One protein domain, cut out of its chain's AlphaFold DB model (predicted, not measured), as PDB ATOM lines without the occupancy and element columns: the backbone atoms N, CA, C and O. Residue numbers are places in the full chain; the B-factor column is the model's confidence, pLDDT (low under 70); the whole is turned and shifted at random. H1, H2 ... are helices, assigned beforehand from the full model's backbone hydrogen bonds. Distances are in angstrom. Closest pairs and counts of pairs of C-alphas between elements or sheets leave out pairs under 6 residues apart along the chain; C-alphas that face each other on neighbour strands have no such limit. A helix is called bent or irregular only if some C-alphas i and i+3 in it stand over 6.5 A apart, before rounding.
ATOM      1  N   SER A 108     -35.644  38.702  -6.062       84.00
ATOM      2  CA  SER A 108     -35.852  39.025  -7.472       84.00
ATOM      3  C   SER A 108     -36.746  37.998  -8.176       84.00
ATOM      4  O   SER A 108     -37.693  38.388  -8.865       84.00
ATOM      5  N   THR A 109     -36.536  36.701  -7.920       87.25
ATOM      6  CA  THR A 109     -37.365  35.618  -8.468       87.25
ATOM      7  C   THR A 109     -38.834  35.790  -8.070       87.25
ATOM      8  O   THR A 109     -39.722  35.766  -8.925       87.25
ATOM      9  N   PHE A 110     -39.108  36.043  -6.787       88.75
ATOM     10  CA  PHE A 110     -40.474  36.271  -6.304       88.75
ATOM     11  C   PHE A 110     -41.088  37.557  -6.869       88.75
ATOM     12  O   PHE A 110     -42.250  37.555  -7.277       88.75
ATOM     13  N   THR A 111     -40.318  38.644  -6.964       86.12
ATOM     14  CA  THR A 111     -40.789  39.898  -7.569       86.12
ATOM     15  C   THR A 111     -41.202  39.703  -9.027       86.12
ATOM     16  O   THR A 111     -42.236  40.228  -9.445       86.12
ATOM     17  N   VAL A 112     -40.431  38.939  -9.808       88.56
ATOM     18  CA  VAL A 112     -40.757  38.626 -11.207       88.56
ATOM     19  C   VAL A 112     -42.086  37.876 -11.286       88.56
ATOM     20  O   VAL A 112     -42.966  38.280 -12.050       88.56
ATOM     21  N   LEU A 113     -42.281  36.852 -10.452       88.62
ATOM     22  CA  LEU A 113     -43.539  36.100 -10.388       88.62
ATOM     23  C   LEU A 113     -44.731  37.004 -10.052       88.62
ATOM     24  O   LEU A 113     -45.746  36.971 -10.751       88.62
ATOM     25  N   ILE A 114     -44.595  37.867  -9.042       87.94
ATOM     26  CA  ILE A 114     -45.640  38.825  -8.652       87.94
ATOM     27  C   ILE A 114     -45.936  39.797  -9.794       87.94
ATOM     28  O   ILE A 114     -47.099  40.068 -10.078       87.94
ATOM     29  N   HIS A 115     -44.916  40.297 -10.495       86.44
ATOM     30  CA  HIS A 115     -45.121  41.196 -11.628       86.44
ATOM     31  C   HIS A 115     -45.866  40.508 -12.780       86.44
ATOM     32  O   HIS A 115     -46.760  41.108 -13.375       86.44
ATOM     33  N   HIS A 116     -45.536  39.249 -13.087       90.00
ATOM     34  CA  HIS A 116     -46.240  38.473 -14.109       90.00
ATOM     35  C   HIS A 116     -47.702  38.224 -13.739       90.00
ATOM     36  O   HIS A 116     -48.584  38.512 -14.550       90.00
ATOM     37  N   LEU A 117     -47.970  37.755 -12.520       86.50
ATOM     38  CA  LEU A 117     -49.333  37.522 -12.029       86.50
ATOM     39  C   LEU A 117     -50.130  38.832 -11.916       86.50
ATOM     40  O   LEU A 117     -51.318  38.880 -12.234       86.50
ATOM     41  N   GLY A 118     -49.454  39.923 -11.557       85.06
ATOM     42  CA  GLY A 118     -50.025  41.261 -11.429       85.06
ATOM     43  C   GLY A 118     -50.563  41.842 -12.732       85.06
ATOM     44  O   GLY A 118     -51.504  42.630 -12.686       85.06
ATOM     45  N   LYS A 119     -50.048  41.418 -13.897       85.38
ATOM     46  CA  LYS A 119     -50.602  41.820 -15.205       85.38
ATOM     47  C   LYS A 119     -52.032  41.315 -15.414       85.38
ATOM     48  O   LYS A 119     -52.800  41.978 -16.100       85.38
ATOM     49  N   GLY A 120     -52.370  40.164 -14.834       83.19
ATOM     50  CA  GLY A 120     -53.715  39.588 -14.887       83.19
ATOM     51  C   GLY A 120     -54.626  40.025 -13.737       83.19
ATOM     52  O   GLY A 120     -55.800  39.673 -13.744       83.19
ATOM     53  N   GLY A 121     -54.104  40.757 -12.745       82.06
ATOM     54  CA  GLY A 121     -54.857  41.115 -11.539       82.06
ATOM     55  C   GLY A 121     -55.214  39.917 -10.647       82.06
ATOM     56  O   GLY A 121     -56.132  40.025  -9.838       82.06
ATOM     57  N   ASP A 122     -54.516  38.781 -10.777       86.19
ATOM     58  CA  ASP A 122     -54.771  37.572  -9.979       86.19
ATOM     59  C   ASP A 122     -54.188  37.720  -8.563       86.19
ATOM     60  O   ASP A 122     -53.098  37.237  -8.241       86.19
ATOM     61  N   LEU A 123     -54.918  38.444  -7.713       85.50
ATOM     62  CA  LEU A 123     -54.511  38.739  -6.339       85.50
ATOM     63  C   LEU A 123     -54.403  37.476  -5.472       85.50
ATOM     64  O   LEU A 123     -53.568  37.430  -4.569       85.50
ATOM     65  N   SER A 124     -55.199  36.440  -5.756       85.25
ATOM     66  CA  SER A 124     -55.176  35.180  -5.007       85.25
ATOM     67  C   SER A 124     -53.849  34.449  -5.184       85.25
ATOM     68  O   SER A 124     -53.229  34.049  -4.198       85.25
ATOM     69  N   ARG A 125     -53.364  34.319  -6.425       85.94
ATOM     70  CA  ARG A 125     -52.049  33.715  -6.680       85.94
ATOM     71  C   ARG A 125     -50.912  34.585  -6.168       85.94
ATOM     72  O   ARG A 125     -49.951  34.056  -5.624       85.94
ATOM     73  N   ILE A 126     -51.026  35.906  -6.291       87.62
ATOM     74  CA  ILE A 126     -50.031  36.837  -5.736       87.62
ATOM     75  C   ILE A 126     -49.885  36.640  -4.226       87.62
ATOM     76  O   ILE A 126     -48.764  36.598  -3.725       87.62
ATOM     77  N   GLN A 127     -50.993  36.460  -3.504       85.69
ATOM     78  CA  GLN A 127     -50.953  36.179  -2.073       85.69
ATOM     79  C   GLN A 127     -50.233  34.857  -1.767       85.69
ATOM     80  O   GLN A 127     -49.388  34.824  -0.877       85.69
ATOM     81  N   GLN A 128     -50.488  33.796  -2.536       87.69
ATOM     82  CA  GLN A 128     -49.776  32.521  -2.378       87.69
ATOM     83  C   GLN A 128     -48.265  32.671  -2.611       87.69
ATOM     84  O   GLN A 128     -47.464  32.135  -1.848       87.69
ATOM     85  N   VAL A 129     -47.861  33.432  -3.634       89.19
ATOM     86  CA  VAL A 129     -46.442  33.706  -3.921       89.19
ATOM     87  C   VAL A 129     -45.788  34.487  -2.781       89.19
ATOM     88  O   VAL A 129     -44.658  34.196  -2.400       89.19
ATOM     89  N   LEU A 130     -46.499  35.448  -2.195       85.31
ATOM     90  CA  LEU A 130     -46.026  36.196  -1.035       85.31
ATOM     91  C   LEU A 130     -45.879  35.326   0.225       85.31
ATOM     92  O   LEU A 130     -44.899  35.465   0.956       85.31
ATOM     93  N   GLU A 131     -46.820  34.417   0.473       85.56
ATOM     94  CA  GLU A 131     -46.732  33.451   1.575       85.56
ATOM     95  C   GLU A 131     -45.532  32.508   1.387       85.56
ATOM     96  O   GLU A 131     -44.787  32.255   2.335       85.56
ATOM     97  N   GLN A 132     -45.271  32.060   0.154       87.56
ATOM     98  CA  GLN A 132     -44.081  31.271  -0.190       87.56
ATOM     99  C   GLN A 132     -42.775  32.063  -0.030       87.56
ATOM    100  O   GLN A 132     -41.781  31.530   0.470       87.56
ATOM    101  N   MET A 133     -42.771  33.342  -0.406       87.12
ATOM    102  CA  MET A 133     -41.637  34.246  -0.205       87.12
ATOM    103  C   MET A 133     -41.293  34.357   1.287       87.12
ATOM    104  O   MET A 133     -40.140  34.188   1.680       87.12
ATOM    105  N   GLN A 134     -42.302  34.523   2.144       84.12
ATOM    106  CA  GLN A 134     -42.105  34.561   3.590       84.12
ATOM    107  C   GLN A 134     -41.657  33.205   4.161       84.12
ATOM    108  O   GLN A 134     -40.743  33.162   4.984       84.12
ATOM    109  N   ALA A 135     -42.259  32.096   3.715       83.81
ATOM    110  CA  ALA A 135     -41.912  30.744   4.159       83.81
ATOM    111  C   ALA A 135     -40.480  30.335   3.771       83.81
ATOM    112  O   ALA A 135     -39.822  29.607   4.509       83.81
ATOM    113  N   SER A 136     -39.973  30.846   2.646       83.81
ATOM    114  CA  SER A 136     -38.579  30.670   2.214       83.81
ATOM    115  C   SER A 136     -37.592  31.616   2.918       83.81
ATOM    116  O   SER A 136     -36.390  31.571   2.654       83.81
ATOM    117  N   GLY A 137     -38.072  32.458   3.843       82.06
ATOM    118  CA  GLY A 137     -37.257  33.420   4.587       82.06
ATOM    119  C   GLY A 137     -36.821  34.632   3.760       82.06
ATOM    120  O   GLY A 137     -35.957  35.395   4.199       82.06
ATOM    121  N   VAL A 138     -37.399  34.825   2.574       84.81
ATOM    122  CA  VAL A 138     -37.104  35.949   1.688       84.81
ATOM    123  C   VAL A 138     -38.001  37.127   2.067       84.81
ATOM    124  O   VAL A 138     -39.216  37.000   2.199       84.81
ATOM    125  N   ARG A 139     -37.404  38.303   2.283       82.12
ATOM    126  CA  ARG A 139     -38.149  39.506   2.679       82.12
ATOM    127  C   ARG A 139     -38.576  40.318   1.457       82.12
ATOM    128  O   ARG A 139     -37.737  40.536   0.582       82.12
ATOM    129  N   PRO A 140     -39.830  40.801   1.404       83.06
ATOM    130  CA  PRO A 140     -40.265  41.742   0.379       83.06
ATOM    131  C   PRO A 140     -39.413  43.008   0.375       83.06
ATOM    132  O   PRO A 140     -39.084  43.551   1.429       83.06
ATOM    133  N   ASP A 141     -39.092  43.479  -0.824       85.00
ATOM    134  CA  ASP A 141     -38.330  44.698  -1.074       85.00
ATOM    135  C   ASP A 141     -39.209  45.789  -1.720       85.00
ATOM    136  O   ASP A 141     -40.417  45.625  -1.933       85.00
ATOM    137  N   SER A 142     -38.604  46.932  -2.051       83.12
ATOM    138  CA  SER A 142     -39.307  48.052  -2.688       83.12
ATOM    139  C   SER A 142     -39.847  47.695  -4.079       83.12
ATOM    140  O   SER A 142     -40.899  48.200  -4.479       83.12
ATOM    141  N   SER A 143     -39.181  46.793  -4.809       85.06
ATOM    142  CA  SER A 143     -39.674  46.301  -6.098       85.06
ATOM    143  C   SER A 143     -40.902  45.408  -5.941       85.06
ATOM    144  O   SER A 143     -41.843  45.531  -6.725       85.06
ATOM    145  N   THR A 144     -40.929  44.570  -4.906       86.44
ATOM    146  CA  THR A 144     -42.084  43.748  -4.536       86.44
ATOM    147  C   THR A 144     -43.271  44.636  -4.174       86.44
ATOM    148  O   THR A 144     -44.359  44.450  -4.713       86.44
ATOM    149  N   ALA A 145     -43.056  45.675  -3.362       86.00
ATOM    150  CA  ALA A 145     -44.090  46.659  -3.040       86.00
ATOM    151  C   ALA A 145     -44.644  47.365  -4.292       86.00
ATOM    152  O   ALA A 145     -45.858  47.430  -4.474       86.00
ATOM    153  N   ALA A 146     -43.778  47.836  -5.197       87.94
ATOM    154  CA  ALA A 146     -44.206  48.469  -6.447       87.94
ATOM    155  C   ALA A 146     -45.030  47.516  -7.334       87.94
ATOM    156  O   ALA A 146     -46.033  47.927  -7.924       87.94
ATOM    157  N   ALA A 147     -44.640  46.240  -7.414       89.19
ATOM    158  CA  ALA A 147     -45.378  45.226  -8.164       89.19
ATOM    159  C   ALA A 147     -46.772  44.965  -7.566       89.19
ATOM    160  O   ALA A 147     -47.743  44.876  -8.318       89.19
ATOM    161  N   LEU A 148     -46.887  44.925  -6.234       88.12
ATOM    162  CA  LEU A 148     -48.167  44.765  -5.540       88.12
ATOM    163  C   LEU A 148     -49.097  45.960  -5.745       88.12
ATOM    164  O   LEU A 148     -50.253  45.788  -6.123       88.12
ATOM    165  N   VAL A 149     -48.602  47.185  -5.558       89.19
ATOM    166  CA  VAL A 149     -49.402  48.399  -5.789       89.19
ATOM    167  C   VAL A 149     -49.958  48.393  -7.217       89.19
ATOM    168  O   VAL A 149     -51.155  48.606  -7.422       89.19
ATOM    169  N   LYS A 150     -49.123  48.047  -8.205       89.81
ATOM    170  CA  LYS A 150     -49.546  47.915  -9.603       89.81
ATOM    171  C   LYS A 150     -50.637  46.857  -9.779       89.81
ATOM    172  O   LYS A 150     -51.621  47.130 -10.463       89.81
ATOM    173  N   SER A 151     -50.500  45.677  -9.167       88.25
ATOM    174  CA  SER A 151     -51.497  44.606  -9.300       88.25
ATOM    175  C   SER A 151     -52.855  44.986  -8.713       88.25
ATOM    176  O   SER A 151     -53.877  44.651  -9.304       88.25
ATOM    177  N   PHE A 152     -52.890  45.727  -7.601       88.25
ATOM    178  CA  PHE A 152     -54.147  46.203  -7.012       88.25
ATOM    179  C   PHE A 152     -54.847  47.252  -7.887       88.25
ATOM    180  O   PHE A 152     -56.070  47.206  -8.032       88.25
ATOM    181  N   PHE A 153     -54.095  48.139  -8.551       87.81
ATOM    182  CA  PHE A 153     -54.676  49.041  -9.550       87.81
ATOM    183  C   PHE A 153     -55.261  48.282 -10.749       87.81
ATOM    184  O   PHE A 153     -56.372  48.593 -11.179       87.81
ATOM    185  N   VAL A 154     -54.567  47.253 -11.252       88.31
ATOM    186  CA  VAL A 154     -55.067  46.395 -12.346       88.31
ATOM    187  C   VAL A 154     -56.326  45.628 -11.927       88.31
ATOM    188  O   VAL A 154     -57.288  45.560 -12.689       88.31
ATOM    189  N   ALA A 155     -56.368  45.126 -10.692       86.12
ATOM    190  CA  ALA A 155     -57.520  44.430 -10.117       86.12
ATOM    191  C   ALA A 155     -58.697  45.358  -9.743       86.12
ATOM    192  O   ALA A 155     -59.659  44.905  -9.125       86.12
ATOM    193  N   LYS A 156     -58.643  46.650 -10.106       87.38
ATOM    194  CA  LYS A 156     -59.655  47.673  -9.784       87.38
ATOM    195  C   LYS A 156     -59.908  47.837  -8.279       87.38
ATOM    196  O   LYS A 156     -61.015  48.170  -7.868       87.38
ATOM    197  N   GLN A 157     -58.870  47.650  -7.466       85.75
ATOM    198  CA  GLN A 157     -58.880  47.859  -6.015       85.75
ATOM    199  C   GLN A 157     -57.902  48.983  -5.618       85.75
ATOM    200  O   GLN A 157     -56.891  48.730  -4.954       85.75
ATOM    201  N   PRO A 158     -58.156  50.238  -6.036       85.75
ATOM    202  CA  PRO A 158     -57.235  51.348  -5.798       85.75
ATOM    203  C   PRO A 158     -57.084  51.696  -4.314       85.75
ATOM    204  O   PRO A 158     -55.988  52.057  -3.899       85.75
ATOM    205  N   ASP A 159     -58.132  51.537  -3.501       84.94
ATOM    206  CA  ASP A 159     -58.074  51.852  -2.068       84.94
ATOM    207  C   ASP A 159     -57.054  50.967  -1.334       84.94
ATOM    208  O   ASP A 159     -56.249  51.465  -0.548       84.94
ATOM    209  N   THR A 160     -56.998  49.671  -1.662       83.75
ATOM    210  CA  THR A 160     -55.990  48.749  -1.117       83.75
ATOM    211  C   THR A 160     -54.582  49.105  -1.595       83.75
ATOM    212  O   THR A 160     -53.638  49.063  -0.808       83.75
ATOM    213  N   ALA A 161     -54.425  49.505  -2.863       86.56
ATOM    214  CA  ALA A 161     -53.140  49.954  -3.402       86.56
ATOM    215  C   ALA A 161     -52.613  51.190  -2.652       86.56
ATOM    216  O   ALA A 161     -51.437  51.261  -2.299       86.56
ATOM    217  N   ILE A 162     -53.500  52.148  -2.373       86.06
ATOM    218  CA  ILE A 162     -53.191  53.370  -1.626       86.06
ATOM    219  C   ILE A 162     -52.860  53.038  -0.171       86.06
ATOM    220  O   ILE A 162     -51.895  53.583   0.364       86.06
ATOM    221  N   GLN A 163     -53.602  52.119   0.453       82.06
ATOM    222  CA  GLN A 163     -53.330  51.679   1.819       82.06
ATOM    223  C   GLN A 163     -51.965  50.994   1.937       82.06
ATOM    224  O   GLN A 163     -51.241  51.251   2.889       82.06
ATOM    225  N   ILE A 164     -51.569  50.192   0.947       82.81
ATOM    226  CA  ILE A 164     -50.227  49.599   0.901       82.81
ATOM    227  C   ILE A 164     -49.152  50.687   0.892       82.81
ATOM    228  O   ILE A 164     -48.181  50.595   1.638       82.81
ATOM    229  N   VAL A 165     -49.321  51.739   0.084       83.94
ATOM    230  CA  VAL A 165     -48.368  52.858   0.084       83.94
ATOM    231  C   VAL A 165     -48.397  53.594   1.423       83.94
ATOM    232  O   VAL A 165     -47.341  53.937   1.942       83.94
ATOM    233  N   ALA A 166     -49.571  53.789   2.023       81.38
ATOM    234  CA  ALA A 166     -49.700  54.386   3.349       81.38
ATOM    235  C   ALA A 166     -48.962  53.569   4.419       81.38
ATOM    236  O   ALA A 166     -48.264  54.143   5.249       81.38
ATOM    237  N   ASP A 167     -49.032  52.243   4.363       78.75
ATOM    238  CA  ASP A 167     -48.343  51.369   5.311       78.75
ATOM    239  C   ASP A 167     -46.811  51.445   5.171       78.75
ATOM    240  O   ASP A 167     -46.102  51.261   6.154       78.75
ATOM    241  N   ILE A 168     -46.296  51.776   3.979       78.75
ATOM    242  CA  ILE A 168     -44.863  52.029   3.724       78.75
ATOM    243  C   ILE A 168     -44.440  53.440   4.206       78.75
ATOM    244  O   ILE A 168     -43.255  53.721   4.361       78.75
ATOM    245  N   TYR A 169     -45.398  54.328   4.502       73.56
ATOM    246  CA  TYR A 169     -45.199  55.727   4.916       73.56
ATOM    247  C   TYR A 169     -45.573  56.018   6.394       73.56
ATOM    248  O   TYR A 169     -46.225  57.035   6.660       73.56
ATOM    249  N   PRO A 170     -45.208  55.198   7.401       65.88
ATOM    250  CA  PRO A 170     -45.761  55.365   8.749       65.88
ATOM    251  C   PRO A 170     -45.360  56.693   9.416       65.88
ATOM    252  O   PRO A 170     -46.164  57.276  10.141       65.88
ATOM    253  N   GLU A 171     -44.164  57.216   9.129       65.25
ATOM    254  CA  GLU A 171     -43.607  58.394   9.819       65.25
ATOM    255  C   GLU A 171     -44.058  59.747   9.235       65.25
ATOM    256  O   GLU A 171     -43.950  60.786   9.884       65.25
ATOM    257  N   TYR A 172     -44.639  59.762   8.032       71.19
ATOM    258  CA  TYR A 172     -45.004  61.002   7.342       71.19
ATOM    259  C   TYR A 172     -46.506  61.273   7.451       71.19
ATOM    260  O   TYR A 172     -47.273  61.051   6.512       71.19
ATOM    261  N   HIS A 173     -46.950  61.848   8.574       76.75
ATOM    262  CA  HIS A 173     -48.354  62.248   8.778       76.75
ATOM    263  C   HIS A 173     -48.896  63.170   7.671       76.75
ATOM    264  O   HIS A 173     -50.098  63.196   7.392       76.75
ATOM    265  N   HIS A 174     -48.027  63.943   7.013       79.94
ATOM    266  CA  HIS A 174     -48.434  64.727   5.854       79.94
ATOM    267  C   HIS A 174     -48.711  63.854   4.618       79.94
ATOM    268  O   HIS A 174     -49.728  64.087   3.957       79.94
ATOM    269  N   ALA A 175     -47.890  62.835   4.344       79.38
ATOM    270  CA  ALA A 175     -48.113  61.879   3.258       79.38
ATOM    271  C   ALA A 175     -49.403  61.080   3.487       79.38
ATOM    272  O   ALA A 175     -50.229  60.988   2.585       79.38
ATOM    273  N   GLN A 176     -49.649  60.630   4.723       80.31
ATOM    274  CA  GLN A 176     -50.886  59.944   5.122       80.31
ATOM    275  C   GLN A 176     -52.143  60.758   4.790       80.31
ATOM    276  O   GLN A 176     -53.108  60.246   4.223       80.31
ATOM    277  N   ARG A 177     -52.127  62.065   5.089       82.06
ATOM    278  CA  ARG A 177     -53.241  62.964   4.747       82.06
ATOM    279  C   ARG A 177     -53.449  63.088   3.240       82.06
ATOM    280  O   ARG A 177     -54.593  63.130   2.802       82.06
ATOM    281  N   LEU A 178     -52.372  63.159   2.455       83.94
ATOM    282  CA  LEU A 178     -52.464  63.212   0.994       83.94
ATOM    283  C   LEU A 178     -53.008  61.897   0.420       83.94
ATOM    284  O   LEU A 178     -53.901  61.939  -0.419       83.94
ATOM    285  N   LEU A 179     -52.548  60.749   0.917       84.19
ATOM    286  CA  LEU A 179     -53.033  59.428   0.502       84.19
ATOM    287  C   LEU A 179     -54.514  59.235   0.834       84.19
ATOM    288  O   LEU A 179     -55.269  58.748  -0.001       84.19
ATOM    289  N   ARG A 180     -54.981  59.724   1.987       82.81
ATOM    290  CA  ARG A 180     -56.411  59.701   2.334       82.81
ATOM    291  C   ARG A 180     -57.279  60.535   1.386       82.81
ATOM    292  O   ARG A 180     -58.450  60.237   1.200       82.81
ATOM    293  N   ASN A 181     -56.722  61.573   0.765       82.69
ATOM    294  CA  ASN A 181     -57.443  62.353  -0.246       82.69
ATOM    295  C   ASN A 181     -57.539  61.624  -1.600       82.69
ATOM    296  O   ASN A 181     -58.301  62.062  -2.460       82.69
ATOM    297  N   LEU A 182     -56.756  60.557  -1.798       81.50
ATOM    298  CA  LEU A 182     -56.834  59.652  -2.949       81.50
ATOM    299  C   LEU A 182     -57.733  58.435  -2.686       81.50
ATOM    300  O   LEU A 182     -58.099  57.761  -3.637       81.50
ATOM    301  N   SER A 183     -58.061  58.114  -1.431       77.69
ATOM    302  CA  SER A 183     -58.978  57.009  -1.116       77.69
ATOM    303  C   SER A 183     -60.436  57.444  -1.292       77.69
ATOM    304  O   SER A 183     -60.819  58.515  -0.815       77.69
ATOM    305  N   LEU A 184     -61.255  56.617  -1.945       64.94
ATOM    306  CA  LEU A 184     -62.629  56.950  -2.359       64.94
ATOM    307  C   LEU A 184     -63.705  56.616  -1.311       64.94
ATOM    308  O   LEU A 184     -64.854  57.027  -1.465       64.94
ATOM    309  N   GLY A 185     -63.370  55.899  -0.239       59.12
ATOM    310  CA  GLY A 185     -64.337  55.475   0.773       59.12
ATOM    311  C   GLY A 185     -63.708  54.612   1.861       59.12
ATOM    312  O   GLY A 185     -62.551  54.226   1.745       59.12
ATOM    313  N   ALA A 186     -64.465  54.380   2.942       48.78
ATOM    314  CA  ALA A 186     -64.018  53.776   4.199       48.78
ATOM    315  C   ALA A 186     -62.998  52.646   4.002       48.78
ATOM    316  O   ALA A 186     -63.254  51.698   3.268       48.78
ATOM    317  N   VAL A 187     -61.866  52.761   4.707       55.12
ATOM    318  CA  VAL A 187     -60.777  51.778   4.759       55.12
ATOM    319  C   VAL A 187     -61.331  50.455   5.294       55.12
ATOM    320  O   VAL A 187     -61.272  50.168   6.490       55.12
ATOM    321  N   THR A 188     -61.934  49.645   4.429       46.75
ATOM    322  CA  THR A 188     -62.398  48.315   4.798       46.75
ATOM    323  C   THR A 188     -61.244  47.344   4.633       46.75
ATOM    324  O   THR A 188     -61.058  46.726   3.593       46.75
ATOM    325  N   SER A 189     -60.540  47.191   5.748       51.59
ATOM    326  CA  SER A 189     -60.080  45.906   6.264       51.59
ATOM    327  C   SER A 189     -58.835  45.256   5.654       51.59
ATOM    328  O   SER A 189     -58.802  44.788   4.524       51.59
ATOM    329  N   ARG A 190     -57.896  45.062   6.593       46.25
ATOM    330  CA  ARG A 190     -56.697  44.211   6.611       46.25
ATOM    331  C   ARG A 190     -55.551  44.667   5.712       46.25
ATOM    332  O   ARG A 190     -55.404  44.208   4.588       46.25
ATOM    333  N   LYS A 191     -54.648  45.442   6.331       50.97
ATOM    334  CA  LYS A 191     -53.200  45.445   6.064       50.97
ATOM    335  C   LYS A 191     -52.785  44.062   5.540       50.97
ATOM    336  O   LYS A 191     -52.885  43.096   6.309       50.97
ATOM    337  N   PRO A 192     -52.346  43.923   4.280       52.38
ATOM    338  CA  PRO A 192     -51.613  42.740   3.871       52.38
ATOM    339  C   PRO A 192     -50.368  42.712   4.759       52.38
ATOM    340  O   PRO A 192     -49.455  43.512   4.581       52.38
ATOM    341  N   ARG A 193     -50.359  41.848   5.782       56.31
ATOM    342  CA  ARG A 193     -49.322  41.752   6.839       56.31
ATOM    343  C   ARG A 193     -47.946  41.300   6.325       56.31
ATOM    344  O   ARG A 193     -47.145  40.759   7.075       56.31
ATOM    345  N   ILE A 194     -47.711  41.455   5.035       58.06
ATOM    346  CA  ILE A 194     -46.651  40.805   4.290       58.06
ATOM    347  C   ILE A 194     -45.499  41.785   4.063       58.06
ATOM    348  O   ILE A 194     -44.342  41.378   4.051       58.06
ATOM    349  N   LEU A 195     -45.790  43.082   3.930       66.94
ATOM    350  CA  LEU A 195     -44.744  44.080   3.753       66.94
ATOM    351  C   LEU A 195     -44.081  44.409   5.102       66.94
ATOM    352  O   LEU A 195     -44.795  44.662   6.075       66.94
ATOM    353  N   PRO A 196     -42.736  44.399   5.181       64.25
ATOM    354  CA  PRO A 196     -42.024  44.825   6.377       64.25
ATOM    355  C   PRO A 196     -42.330  46.291   6.713       64.25
ATOM    356  O   PRO A 196     -42.449  47.128   5.819       64.25
ATOM    357  N   ASP A 197     -42.424  46.595   8.010       61.59
ATOM    358  CA  ASP A 197     -42.893  47.889   8.535       61.59
ATOM    359  C   ASP A 197     -41.985  49.094   8.191       61.59
ATOM    360  O   ASP A 197     -42.369  50.235   8.430       61.59
ATOM    361  N   SER A 198     -40.790  48.871   7.628       63.50
ATOM    362  CA  SER A 198     -39.792  49.912   7.334       63.50
ATOM    363  C   SER A 198     -39.172  49.800   5.934       63.50
ATOM    364  O   SER A 198     -37.951  49.835   5.756       63.50
ATOM    365  N   LEU A 199     -40.005  49.650   4.904       70.56
ATOM    366  CA  LEU A 199     -39.530  49.702   3.519       70.56
ATOM    367  C   LEU A 199     -39.144  51.133   3.114       70.56
ATOM    368  O   LEU A 199     -39.944  52.048   3.298       70.56
ATOM    369  N   PRO A 200     -37.963  51.345   2.501       70.25
ATOM    370  CA  PRO A 200     -37.626  52.641   1.946       70.25
ATOM    371  C   PRO A 200     -38.593  52.959   0.807       70.25
ATOM    372  O   PRO A 200     -38.718  52.208  -0.167       70.25
ATOM    373  N   VAL A 201     -39.268  54.097   0.922       75.19
ATOM    374  CA  VAL A 201     -40.047  54.640  -0.183       75.19
ATOM    375  C   VAL A 201     -39.079  54.971  -1.314       75.19
ATOM    376  O   VAL A 201     -38.100  55.683  -1.121       75.19
ATOM    377  N   THR A 202     -39.365  54.455  -2.506       82.69
ATOM    378  CA  THR A 202     -38.591  54.736  -3.717       82.69
ATOM    379  C   THR A 202     -39.454  55.447  -4.753       82.69
ATOM    380  O   THR A 202     -40.674  55.256  -4.794       82.69
ATOM    381  N   ALA A 203     -38.812  56.202  -5.649       81.00
ATOM    382  CA  ALA A 203     -39.471  56.826  -6.799       81.00
ATOM    383  C   ALA A 203     -40.298  55.816  -7.615       81.00
ATOM    384  O   ALA A 203     -41.396  56.132  -8.056       81.00
ATOM    385  N   LYS A 204     -39.848  54.557  -7.713       85.06
ATOM    386  CA  LYS A 204     -40.566  53.469  -8.394       85.06
ATOM    387  C   LYS A 204     -41.964  53.212  -7.817       85.06
ATOM    388  O   LYS A 204     -42.920  53.096  -8.578       85.06
ATOM    389  N   VAL A 205     -42.101  53.145  -6.490       86.06
ATOM    390  CA  VAL A 205     -43.405  52.944  -5.827       86.06
ATOM    391  C   VAL A 205     -44.318  54.148  -6.079       86.06
ATOM    392  O   VAL A 205     -45.496  53.981  -6.394       86.06
ATOM    393  N   LEU A 206     -43.760  55.358  -6.015       86.44
ATOM    394  CA  LEU A 206     -44.499  56.598  -6.252       86.44
ATOM    395  C   LEU A 206     -44.907  56.783  -7.716       86.44
ATOM    396  O   LEU A 206     -46.006  57.259  -7.975       86.44
ATOM    397  N   ASN A 207     -44.079  56.365  -8.669       89.62
ATOM    398  CA  ASN A 207     -44.383  56.402 -10.099       89.62
ATOM    399  C   ASN A 207     -45.513  55.423 -10.447       89.62
ATOM    400  O   ASN A 207     -46.422  55.767 -11.202       89.62
ATOM    401  N   VAL A 208     -45.524  54.234  -9.834       89.81
ATOM    402  CA  VAL A 208     -46.651  53.294  -9.956       89.81
ATOM    403  C   VAL A 208     -47.925  53.889  -9.351       89.81
ATOM    404  O   VAL A 208     -48.989  53.809  -9.968       89.81
ATOM    405  N   LEU A 209     -47.828  54.523  -8.177       89.25
ATOM    406  CA  LEU A 209     -48.957  55.223  -7.564       89.25
ATOM    407  C   LEU A 209     -49.458  56.371  -8.452       89.25
ATOM    408  O   LEU A 209     -50.664  56.523  -8.610       89.25
ATOM    409  N   LEU A 210     -48.557  57.149  -9.058       89.56
ATOM    410  CA  LEU A 210     -48.879  58.244  -9.974       89.56
ATOM    411  C   LEU A 210     -49.673  57.727 -11.174       89.56
ATOM    412  O   LEU A 210     -50.726  58.274 -11.489       89.56
ATOM    413  N   GLN A 211     -49.202  56.647 -11.800       87.75
ATOM    414  CA  GLN A 211     -49.867  56.020 -12.939       87.75
ATOM    415  C   GLN A 211     -51.265  55.499 -12.564       87.75
ATOM    416  O   GLN A 211     -52.236  55.755 -13.279       87.75
ATOM    417  N   GLY A 212     -51.392  54.814 -11.424       85.25
ATOM    418  CA  GLY A 212     -52.676  54.313 -10.929       85.25
ATOM    419  C   GLY A 212     -53.651  55.429 -10.538       85.25
ATOM    420  O   GLY A 212     -54.830  55.391 -10.898       85.25
ATOM    421  N   ALA A 213     -53.162  56.464  -9.852       85.50
ATOM    422  CA  ALA A 213     -53.940  57.634  -9.453       85.50
ATOM    423  C   ALA A 213     -54.391  58.458 -10.662       85.50
ATOM    424  O   ALA A 213     -55.504  58.977 -10.671       85.50
ATOM    425  N   LEU A 214     -53.567  58.554 -11.704       84.00
ATOM    426  CA  LEU A 214     -53.937  59.235 -12.937       84.00
ATOM    427  C   LEU A 214     -55.070  58.498 -13.668       84.00
ATOM    428  O   LEU A 214     -56.012  59.143 -14.120       84.00
ATOM    429  N   GLY A 215     -55.040  57.163 -13.706       82.12
ATOM    430  CA  GLY A 215     -56.117  56.364 -14.303       82.12
ATOM    431  C   GLY A 215     -57.438  56.387 -13.521       82.12
ATOM    432  O   GLY A 215     -58.504  56.267 -14.114       82.12
ATOM    433  N   THR A 216     -57.387  56.554 -12.197       82.00
ATOM    434  CA  THR A 216     -58.573  56.473 -11.317       82.00
ATOM    435  C   THR A 216     -59.149  57.836 -10.924       82.00
ATOM    436  O   THR A 216     -60.361  57.984 -10.811       82.00
ATOM    437  N   HIS A 217     -58.294  58.844 -10.744       79.94
ATOM    438  CA  HIS A 217     -58.633  60.173 -10.216       79.94
ATOM    439  C   HIS A 217     -58.229  61.318 -11.163       79.94
ATOM    440  O   HIS A 217     -58.378  62.501 -10.822       79.94
ATOM    441  N   GLY A 218     -57.686  60.999 -12.343       80.31
ATOM    442  CA  GLY A 218     -57.257  61.973 -13.343       80.31
ATOM    443  C   GLY A 218     -56.191  62.942 -12.824       80.31
ATOM    444  O   GLY A 218     -55.379  62.633 -11.949       80.31
ATOM    445  N   LEU A 219     -56.227  64.176 -13.332       77.31
ATOM    446  CA  LEU A 219     -55.270  65.228 -12.966       77.31
ATOM    447  C   LEU A 219     -55.315  65.602 -11.476       77.31
ATOM    448  O   LEU A 219     -54.310  66.051 -10.926       77.31
ATOM    449  N   LYS A 220     -56.464  65.423 -10.807       80.38
ATOM    450  CA  LYS A 220     -56.570  65.649  -9.357       80.38
ATOM    451  C   LYS A 220     -55.712  64.637  -8.601       80.38
ATOM    452  O   LYS A 220     -54.942  65.047  -7.738       80.38
ATOM    453  N   GLY A 221     -55.786  63.360  -8.984       82.19
ATOM    454  CA  GLY A 221     -54.944  62.307  -8.419       82.19
ATOM    455  C   GLY A 221     -53.460  62.564  -8.650       82.19
ATOM    456  O   GLY A 221     -52.669  62.549  -7.710       82.19
ATOM    457  N   MET A 222     -53.105  62.916  -9.887       85.44
ATOM    458  CA  MET A 222     -51.733  63.251 -10.279       85.44
ATOM    459  C   MET A 222     -51.114  64.335  -9.389       85.44
ATOM    460  O   MET A 222     -50.022  64.152  -8.856       85.44
ATOM    461  N   ARG A 223     -51.828  65.447  -9.166       82.19
ATOM    462  CA  ARG A 223     -51.333  66.559  -8.335       82.19
ATOM    463  C   ARG A 223     -51.110  66.157  -6.882       82.19
ATOM    464  O   ARG A 223     -50.205  66.679  -6.237       82.19
ATOM    465  N   VAL A 224     -51.946  65.268  -6.343       84.94
ATOM    466  CA  VAL A 224     -51.778  64.778  -4.970       84.94
ATOM    467  C   VAL A 224     -50.515  63.927  -4.864       84.94
ATOM    468  O   VAL A 224     -49.737  64.133  -3.935       84.94
ATOM    469  N   VAL A 225     -50.262  63.049  -5.837       84.81
ATOM    470  CA  VAL A 225     -49.040  62.234  -5.867       84.81
ATOM    471  C   VAL A 225     -47.793  63.091  -6.113       84.81
ATOM    472  O   VAL A 225     -46.792  62.887  -5.439       84.81
ATOM    473  N   GLN A 226     -47.855  64.116  -6.969       81.62
ATOM    474  CA  GLN A 226     -46.755  65.080  -7.134       81.62
ATOM    475  C   GLN A 226     -46.418  65.798  -5.822       81.62
ATOM    476  O   GLN A 226     -45.257  65.893  -5.439       81.62
ATOM    477  N   ARG A 227     -47.431  66.264  -5.078       84.44
ATOM    478  CA  ARG A 227     -47.204  66.844  -3.746       84.44
ATOM    479  C   ARG A 227     -46.572  65.839  -2.793       84.44
ATOM    480  O   ARG A 227     -45.729  66.231  -2.001       84.44
ATOM    481  N   LEU A 228     -46.963  64.570  -2.890       83.56
ATOM    482  CA  LEU A 228     -46.418  63.495  -2.072       83.56
ATOM    483  C   LEU A 228     -44.945  63.208  -2.399       83.56
ATOM    484  O   LEU A 228     -44.161  62.994  -1.484       83.56
ATOM    485  N   MET A 229     -44.553  63.297  -3.671       84.06
ATOM    486  CA  MET A 229     -43.154  63.208  -4.111       84.06
ATOM    487  C   MET A 229     -42.297  64.392  -3.634       84.06
ATOM    488  O   MET A 229     -41.097  64.240  -3.442       84.06
ATOM    489  N   HIS A 230     -42.901  65.564  -3.425       79.75
ATOM    490  CA  HIS A 230     -42.216  66.769  -2.941       79.75
ATOM    491  C   HIS A 230     -42.219  66.935  -1.417       79.75
ATOM    492  O   HIS A 230     -41.693  67.934  -0.918       79.75
ATOM    493  N   LEU A 231     -42.819  66.000  -0.673       72.19
ATOM    494  CA  LEU A 231     -42.785  66.030   0.785       72.19
ATOM    495  C   LEU A 231     -41.348  65.828   1.271       72.19
ATOM    496  O   LEU A 231     -40.723  64.813   0.971       72.19
TER     497      LEU A 231
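AT A GLANCE: This is residues 108 to 231 of the 232 residues of an uncharacterized protein of Wolfiporia cocos (strain MD-104) (UniProt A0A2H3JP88). A bundle of helices lying nearly side by side in two uneven rows, with H1, H3 and the two arms H6a and H6b of a folded-back helix in one row, and H2, H4 and H5 in the other, where a gap separates H2 from H4. H3 and H4 lie at the core, H2 and H6b far from it, and a long loop, residues 181 to 202, runs along the outside from H5 to H6a. The printed part has 124 residues with six named helices, H1 to H6 in that order, and no named strand; the class is all helix. It is compact, with a radius of gyration of the C-alphas of 13.6 A, and spans 39 by 29 by 26 A.

HOW THE PARTS SIT: H6, residues 203 to 229, was assigned as one helix by its hydrogen bonds but is bent, with C-alphas 216 and 219 9.5 A apart; its arms are H6a, residues 203 to 216, and H6b, residues 219 to 229. H6a and H6b touch, closest at the C-alphas of Ala 213 and Gly 221, 4.9 A, and run opposite ways at a shallow tilt of 16 degrees. H6a touches H3, residues 142 to 154, at the C-alphas of Val 205 and Ala 146, 4.6 A, the same way at a shallow tilt of 7 degrees. H3 and H4, residues 158 to 168, form a helical hairpin, closest at the C-alphas of Val 149 and Ala 161, 4.7 A. H3 also touches H1, residues 108 to 118, at the C-alphas of Ser 151 and Gly 118, 4.2 A. H1 forms a helical hairpin with H2, residues 123 to 135, closest at the C-alphas of Ile 114 and Ile 126, 5.6 A. H5, residues 173 to 180, touches H6b, closest at the C-alphas of Ala 175 and Leu 228, 5.8 A, and forms a helical hairpin with H4. H1, H2, H3, H4 and H6a make an up and down bundle, each running against the one before it in the chain. H2 is apart from H4. In H1 to H5 and both arms, every O i to N i+4 pair is within hydrogen-bond range.

IN THESE COORDINATES: H1 begins at C-alpha 108, (-35.852, 39.025, -7.472). H6a measures 19.6 A from first to last C-alpha, H3 18.6 A and H2 18.2 A. H6b ends at C-alpha 229, (-43.154, 63.208, -4.111).

THE WHOLE: The farthest C-alphas, those of Ser 136 and Leu 219, are 41.3 A apart. The printed part has no cut. The link from H5 to H6 is long, 22 residues. The mean pLDDT of the printed part is 80.4; residues 170 to 171 and 184 to 198 are under 70.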